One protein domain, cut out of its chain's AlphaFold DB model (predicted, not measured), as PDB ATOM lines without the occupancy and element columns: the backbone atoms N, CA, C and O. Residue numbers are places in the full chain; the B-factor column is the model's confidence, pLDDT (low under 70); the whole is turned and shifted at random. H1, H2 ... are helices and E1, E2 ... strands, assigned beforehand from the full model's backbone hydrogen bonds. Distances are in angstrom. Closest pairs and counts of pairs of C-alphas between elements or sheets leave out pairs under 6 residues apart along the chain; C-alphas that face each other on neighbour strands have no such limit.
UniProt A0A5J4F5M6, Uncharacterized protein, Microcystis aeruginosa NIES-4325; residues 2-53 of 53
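What this domain is: This is residues 2 to 53 of the 53 residues of an uncharacterized protein of Microcystis aeruginosa NIES-4325 (UniProt A0A5J4F5M6). With little regular structure, the domain is an open, loose frame: a two-stranded hairpin, E1 and E2, makes one side, the one-turn helix H1 sits near the end where E1 begins, and residues 2 to 16 stand free on the far side of an empty middle. The printed part has 52 residues, with 18 in the named elements H1, E1 and E2, in that order along the chain; the class is mixed, the sheet antiparallel. It is loose and elongated, with a radius of gyration of the C-alphas of 14.2 A and spans of 40 by 22 by 22 A.

How they stand to each other: E1, residues 33 to 39, and E2, residues 46 to 52, form a hairpin, antiparallel at 171 degrees. C-alphas 37 and 48 face each other at 4.4 A; N 34 and O 51, 2.9 A apart, are within hydrogen-bond range. H1, residues 23 to 26, is apart from E2. H1 is too short for an O i to N i+4 pair; its one O i to N i+3 pair is within range.

Where its parts are: E1 and E2 each measure 19.6 A, H1 5.2 A. C-alpha 23 lies at (200.625, 216.729, 210.647), C-alpha 52 at (204.069, 226.569, 219.916).

The domain as a whole: The C-alphas farthest apart, of Thr 28 and Asn 42, are 40.4 A apart. The printed part has no cut, and both links are short. Residues 2 to 17 and 53 have pLDDT under 70.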
ATOM      1  N   SER A   2     176.016 230.914 234.670       27.61
ATOM      2  CA  SER A   2     176.177 230.120 233.446       27.61
ATOM      3  C   SER A   2     176.819 230.993 232.378       27.61
ATOM      4  O   SER A   2     176.167 231.880 231.828       27.61
ATOM      5  N   ILE A   3     178.109 230.784 232.139       44.75
ATOM      6  CA  ILE A   3     178.851 231.470 231.084       44.75
ATOM      7  C   ILE A   3     178.313 230.919 229.758       44.75
ATOM      8  O   ILE A   3     178.553 229.763 229.418       44.75
ATOM      9  N   LYS A   4     177.487 231.698 229.054       38.78
ATOM     10  CA  LYS A   4     176.994 231.317 227.728       38.78
ATOM     11  C   LYS A   4     178.123 231.545 226.729       38.78
ATOM     12  O   LYS A   4     178.430 232.688 226.405       38.78
ATOM     13  N   TYR A   5     178.725 230.465 226.240       40.25
ATOM     14  CA  TYR A   5     179.552 230.512 225.039       40.25
ATOM     15  C   TYR A   5     178.625 230.848 223.860       40.25
ATOM     16  O   TYR A   5     177.832 230.019 223.428       40.25
ATOM     17  N   SER A   6     178.649 232.102 223.404       44.72
ATOM     18  CA  SER A   6     177.943 232.529 222.192       44.72
ATOM     19  C   SER A   6     178.749 232.046 220.989       44.72
ATOM     20  O   SER A   6     179.706 232.694 220.578       44.72
ATOM     21  N   SER A   7     178.398 230.871 220.476       53.53
ATOM     22  CA  SER A   7     179.183 230.091 219.514       53.53
ATOM     23  C   SER A   7     179.115 230.562 218.057       53.53
ATOM     24  O   SER A   7     179.493 229.804 217.176       53.53
ATOM     25  N   GLU A   8     178.652 231.775 217.746       53.66
ATOM     26  CA  GLU A   8     178.423 232.160 216.343       53.66
ATOM     27  C   GLU A   8     178.910 233.577 216.011       53.66
ATOM     28  O   GLU A   8     178.134 234.487 215.734       53.66
ATOM     29  N   ILE A   9     180.234 233.757 215.975       50.44
ATOM     30  CA  ILE A   9     180.860 234.769 215.113       50.44
ATOM     31  C   ILE A   9     181.499 234.016 213.942       50.44
ATOM     32  O   ILE A   9     182.625 233.533 214.027       50.44
ATOM     33  N   LYS A  10     180.750 233.880 212.842       45.91
ATOM     34  CA  LYS A  10     181.204 233.214 211.617       45.91
ATOM     35  C   LYS A  10     182.217 234.099 210.888       45.91
ATOM     36  O   LYS A  10     181.856 234.936 210.065       45.91
ATOM     37  N   ALA A  11     183.494 233.924 211.199       54.41
ATOM     38  CA  ALA A  11     184.574 234.506 210.418       54.41
ATOM     39  C   ALA A  11     184.833 233.641 209.175       54.41
ATOM     40  O   ALA A  11     185.025 232.431 209.280       54.41
ATOM     41  N   TYR A  12     184.827 234.262 207.994       45.06
ATOM     42  CA  TYR A  12     185.143 233.582 206.738       45.06
ATOM     43  C   TYR A  12     186.538 232.941 206.832       45.06
ATOM     44  O   TYR A  12     187.492 233.605 207.234       45.06
ATOM     45  N   ASN A  13     186.646 231.664 206.453       58.03
ATOM     46  CA  ASN A  13     187.901 230.904 206.395       58.03
ATOM     47  C   ASN A  13     188.574 230.558 207.743       58.03
ATOM     48  O   ASN A  13     189.762 230.242 207.758       58.03
ATOM     49  N   ARG A  14     187.847 230.590 208.871       59.84
ATOM     50  CA  ARG A  14     188.335 229.965 210.112       59.84
ATOM     51  C   ARG A  14     187.965 228.487 210.116       59.84
ATOM     52  O   ARG A  14     186.787 228.149 210.125       59.84
ATOM     53  N   VAL A  15     188.986 227.642 210.078       66.00
ATOM     54  CA  VAL A  15     188.880 226.197 210.284       66.00
ATOM     55  C   VAL A  15     188.745 225.966 211.789       66.00
ATOM     56  O   VAL A  15     189.477 226.590 212.564       66.00
ATOM     57  N   GLY A  16     187.761 225.164 212.203       67.00
ATOM     58  CA  GLY A  16     187.578 224.807 213.609       67.00
ATOM     59  C   GLY A  16     188.801 224.061 214.143       67.00
ATOM     60  O   GLY A  16     189.579 223.497 213.373       67.00
ATOM     61  N   ILE A  17     188.994 224.047 215.462       67.62
ATOM     62  CA  ILE A  17     190.113 223.298 216.061       67.62
ATOM     63  C   ILE A  17     189.959 221.787 215.839       67.62
ATOM     64  O   ILE A  17     190.944 221.055 215.783       67.62
ATOM     65  N   GLU A  18     188.721 221.334 215.662       73.50
ATOM     66  CA  GLU A  18     188.352 219.977 215.284       73.50
ATOM     67  C   GLU A  18     188.844 219.573 213.886       73.50
ATOM     68  O   GLU A  18     189.149 218.405 213.663       73.50
ATOM     69  N   ASP A  19     188.983 220.535 212.973       74.19
ATOM     70  CA  ASP A  19     189.349 220.313 211.569       74.19
ATOM     71  C   ASP A  19     190.864 220.481 211.331       74.19
ATOM     72  O   ASP A  19     191.345 220.604 210.198       74.19
ATOM     73  N   ARG A  20     191.648 220.502 212.412       75.06
ATOM     74  CA  ARG A  20     193.105 220.629 212.378       75.06
ATOM     75  C   ARG A  20     193.766 219.472 211.605       75.06
ATOM     76  O   ARG A  20     193.447 218.307 211.844       75.06
ATOM     77  N   PRO A  21     194.766 219.755 210.746       76.94
ATOM     78  CA  PRO A  21     195.494 218.711 210.035       76.94
ATOM     79  C   PRO A  21     196.364 217.879 210.989       76.94
ATOM     80  O   PRO A  21     197.079 218.419 211.834       76.94
ATOM     81  N   ALA A  22     196.352 216.553 210.812       79.25
ATOM     82  CA  ALA A  22     197.070 215.605 211.673       79.25
ATOM     83  C   ALA A  22     198.588 215.856 211.739       79.25
ATOM     84  O   ALA A  22     199.203 215.609 212.770       79.25
ATOM     85  N   ILE A  23     199.188 216.415 210.685       77.62
ATOM     86  CA  ILE A  23     200.625 216.729 210.647       77.62
ATOM     87  C   ILE A  23     201.052 217.746 211.716       77.62
ATOM     88  O   ILE A  23     202.178 217.696 212.206       77.62
ATOM     89  N   ALA A  24     200.136 218.609 212.171       73.31
ATOM     90  CA  ALA A  24     200.406 219.528 213.273       73.31
ATOM     91  C   ALA A  24     200.571 218.802 214.629       73.31
ATOM     92  O   ALA A  24     200.996 219.417 215.607       73.31
ATOM     93  N   GLU A  25     200.197 217.520 214.754       76.00
ATOM     94  CA  GLU A  25     200.538 216.690 215.924       76.00
ATOM     95  C   GLU A  25     201.983 216.189 215.870       76.00
ATOM     96  O   GLU A  25     202.613 216.056 216.917       76.00
ATOM     97  N   GLU A  26     202.516 215.943 214.672       81.06
ATOM     98  CA  GLU A  26     203.822 215.305 214.489       81.06
ATOM     99  C   GLU A  26     205.006 216.233 214.804       81.06
ATOM    100  O   GLU A  26     206.125 215.752 214.968       81.06
ATOM    101  N   LYS A  27     204.767 217.551 214.933       73.44
ATOM    102  CA  LYS A  27     205.792 218.577 215.237       73.44
ATOM    103  C   LYS A  27     206.963 218.579 214.244       73.44
ATOM    104  O   LYS A  27     208.093 218.922 214.586       73.44
ATOM    105  N   THR A  28     206.700 218.163 213.009       77.25
ATOM    106  CA  THR A  28     207.698 218.019 211.939       77.25
ATOM    107  C   THR A  28     207.920 219.315 211.160       77.25
ATOM    108  O   THR A  28     208.951 219.471 210.508       77.25
ATOM    109  N   GLU A  29     206.989 220.266 211.258       77.19
ATOM    110  CA  GLU A  29     207.015 221.553 210.565       77.19
ATOM    111  C   GLU A  29     206.962 222.719 211.562       77.19
ATOM    112  O   GLU A  29     206.197 222.707 212.525       77.19
ATOM    113  N   ILE A  30     207.758 223.758 211.305       73.69
ATOM    114  CA  ILE A  30     207.760 224.991 212.099       73.69
ATOM    115  C   ILE A  30     206.619 225.889 211.613       73.69
ATOM    116  O   ILE A  30     206.452 226.085 210.412       73.69
ATOM    117  N   GLY A  31     205.887 226.503 212.545       75.56
ATOM    118  CA  GLY A  31     204.869 227.515 212.232       75.56
ATOM    119  C   GLY A  31     203.448 227.138 212.641       75.56
ATOM    120  O   GLY A  31     202.549 227.968 212.522       75.56
ATOM    121  N   HIS A  32     203.252 225.936 213.183       80.19
ATOM    122  CA  HIS A  32     202.001 225.543 213.824       80.19
ATOM    123  C   HIS A  32     201.953 226.126 215.239       80.19
ATOM    124  O   HIS A  32     202.669 225.682 216.139       80.19
ATOM    125  N   TRP A  33     201.128 227.153 215.431       78.69
ATOM    126  CA  TRP A  33     200.890 227.760 216.737       78.69
ATOM    127  C   TRP A  33     199.392 227.821 217.029       78.69
ATOM    128  O   TRP A  33     198.579 228.094 216.146       78.69
ATOM    129  N   GLU A  34     199.040 227.563 218.282       81.88
ATOM    130  CA  GLU A  34     197.675 227.626 218.796       81.88
ATOM    131  C   GLU A  34     197.600 228.742 219.839       81.88
ATOM    132  O   GLU A  34     198.515 228.924 220.650       81.88
ATOM    133  N   GLY A  35     196.529 229.532 219.790       85.00
ATOM    134  CA  GLY A  35     196.366 230.690 220.654       85.00
ATOM    135  C   GLY A  35     194.933 230.843 221.129       85.00
ATOM    136  O   GLY A  35     194.024 230.991 220.316       85.00
ATOM    137  N   ASP A  36     194.756 230.880 222.444       84.25
ATOM    138  CA  ASP A  36     193.478 231.186 223.078       84.25
ATOM    139  C   ASP A  36     193.524 232.594 223.657       84.25
ATOM    140  O   ASP A  36     194.535 233.024 224.213       84.25
ATOM    141  N   THR A  37     192.425 233.336 223.552       86.38
ATOM    142  CA  THR A  37     192.306 234.653 224.185       86.38
ATOM    143  C   THR A  37     190.961 234.786 224.872       86.38
ATOM    144  O   THR A  37     189.908 234.657 224.251       86.38
ATOM    145  N   ILE A  38     191.003 235.092 226.165       86.44
ATOM    146  CA  ILE A  38     189.835 235.417 226.974       86.44
ATOM    147  C   ILE A  38     189.837 236.922 227.196       86.44
ATOM    148  O   ILE A  38     190.778 237.478 227.758       86.44
ATOM    149  N   ILE A  39     188.761 237.577 226.777       87.62
ATOM    150  CA  ILE A  39     188.545 239.004 226.985       87.62
ATOM    151  C   ILE A  39     187.636 239.195 228.204       87.62
ATOM    152  O   ILE A  39     186.535 238.647 228.271       87.62
ATOM    153  N   GLY A  40     188.105 239.975 229.176       84.44
ATOM    154  CA  GLY A  40     187.351 240.345 230.367       84.44
ATOM    155  C   GLY A  40     186.175 241.271 230.046       84.44
ATOM    156  O   GLY A  40     186.178 241.997 229.049       84.44
ATOM    157  N   GLY A  41     185.159 241.264 230.913       84.31
ATOM    158  CA  GLY A  41     183.983 242.124 230.766       84.31
ATOM    159  C   GLY A  41     184.362 243.598 230.576       84.31
ATOM    160  O   GLY A  41     185.282 244.098 231.221       84.31
ATOM    161  N   ASN A  42     183.659 244.284 229.671       86.06
ATOM    162  CA  ASN A  42     183.934 245.667 229.258       86.06
ATOM    163  C   ASN A  42     185.342 245.908 228.670       86.06
ATOM    164  O   ASN A  42     185.823 247.036 228.710       86.06
ATOM    165  N   HIS A  43     186.005 244.878 228.125       81.38
ATOM    166  CA  HIS A  43     187.355 244.977 227.538       81.38
ATOM    167  C   HIS A  43     188.430 245.488 228.515       81.38
ATOM    168  O   HIS A  43     189.476 245.973 228.094       81.38
ATOM    169  N   LEU A  44     188.190 245.377 229.826       82.81
ATOM    170  CA  LEU A  44     189.080 245.919 230.862       82.81
ATOM    171  C   LEU A  44     190.339 245.069 231.094       82.81
ATOM    172  O   LEU A  44     191.226 245.467 231.844       82.81
ATOM    173  N   GLY A  45     190.424 243.901 230.462       80.25
ATOM    174  CA  GLY A  45     191.590 243.034 230.520       80.25
ATOM    175  C   GLY A  45     191.476 241.879 229.537       80.25
ATOM    176  O   GLY A  45     190.385 241.564 229.061       80.25
ATOM    177  N   ALA A  46     192.605 241.245 229.241       89.94
ATOM    178  CA  ALA A  46     192.655 240.037 228.435       89.94
ATOM    179  C   ALA A  46     193.694 239.068 229.001       89.94
ATOM    180  O   ALA A  46     194.723 239.487 229.533       89.94
ATOM    181  N   ILE A  47     193.414 237.775 228.869       92.12
ATOM    182  CA  ILE A  47     194.366 236.695 229.116       92.12
ATOM    183  C   ILE A  47     194.571 235.993 227.784       92.12
ATOM    184  O   ILE A  47     193.597 235.599 227.146       92.12
ATOM    185  N   ALA A  48     195.826 235.850 227.375       88.25
ATOM    186  CA  ALA A  48     196.195 235.122 226.176       88.25
ATOM    187  C   ALA A  48     197.110 233.956 226.540       88.25
ATOM    188  O   ALA A  48     198.022 234.106 227.359       88.25
ATOM    189  N   THR A  49     196.872 232.819 225.900       87.94
ATOM    190  CA  THR A  49     197.708 231.625 225.999       87.94
ATOM    191  C   THR A  49     198.246 231.321 224.614       87.94
ATOM    192  O   THR A  49     197.484 231.350 223.653       87.94
ATOM    193  N   TYR A  50     199.541 231.029 224.515       86.81
ATOM    194  CA  TYR A  50     200.193 230.670 223.260       86.81
ATOM    195  C   TYR A  50     200.886 229.326 223.417       86.81
ATOM    196  O   TYR A  50     201.658 229.125 224.358       86.81
ATOM    197  N   LEU A  51     200.625 228.428 222.479       80.56
ATOM    198  CA  LEU A  51     201.246 227.120 222.390       80.56
ATOM    199  C   LEU A  51     201.933 227.017 221.031       80.56
ATOM    200  O   LEU A  51     201.288 226.983 219.989       80.56
ATOM    201  N   CYS A  52     203.262 226.990 221.055       74.19
ATOM    202  CA  CYS A  52     204.069 226.569 219.916       74.19
ATOM    203  C   CYS A  52     204.301 225.065 220.073       74.19
ATOM    204  O   CYS A  52     204.720 224.628 221.154       74.19
ATOM    205  N   ARG A  53     203.965 224.276 219.054       65.31
ATOM    206  CA  ARG A  53     204.159 222.825 219.093       65.31
ATOM    207  C   ARG A  53     205.523 222.404 218.591       65.31
ATOM    208  O   ARG A  53     206.013 223.001 217.615       65.31
TER     209      ARG A  53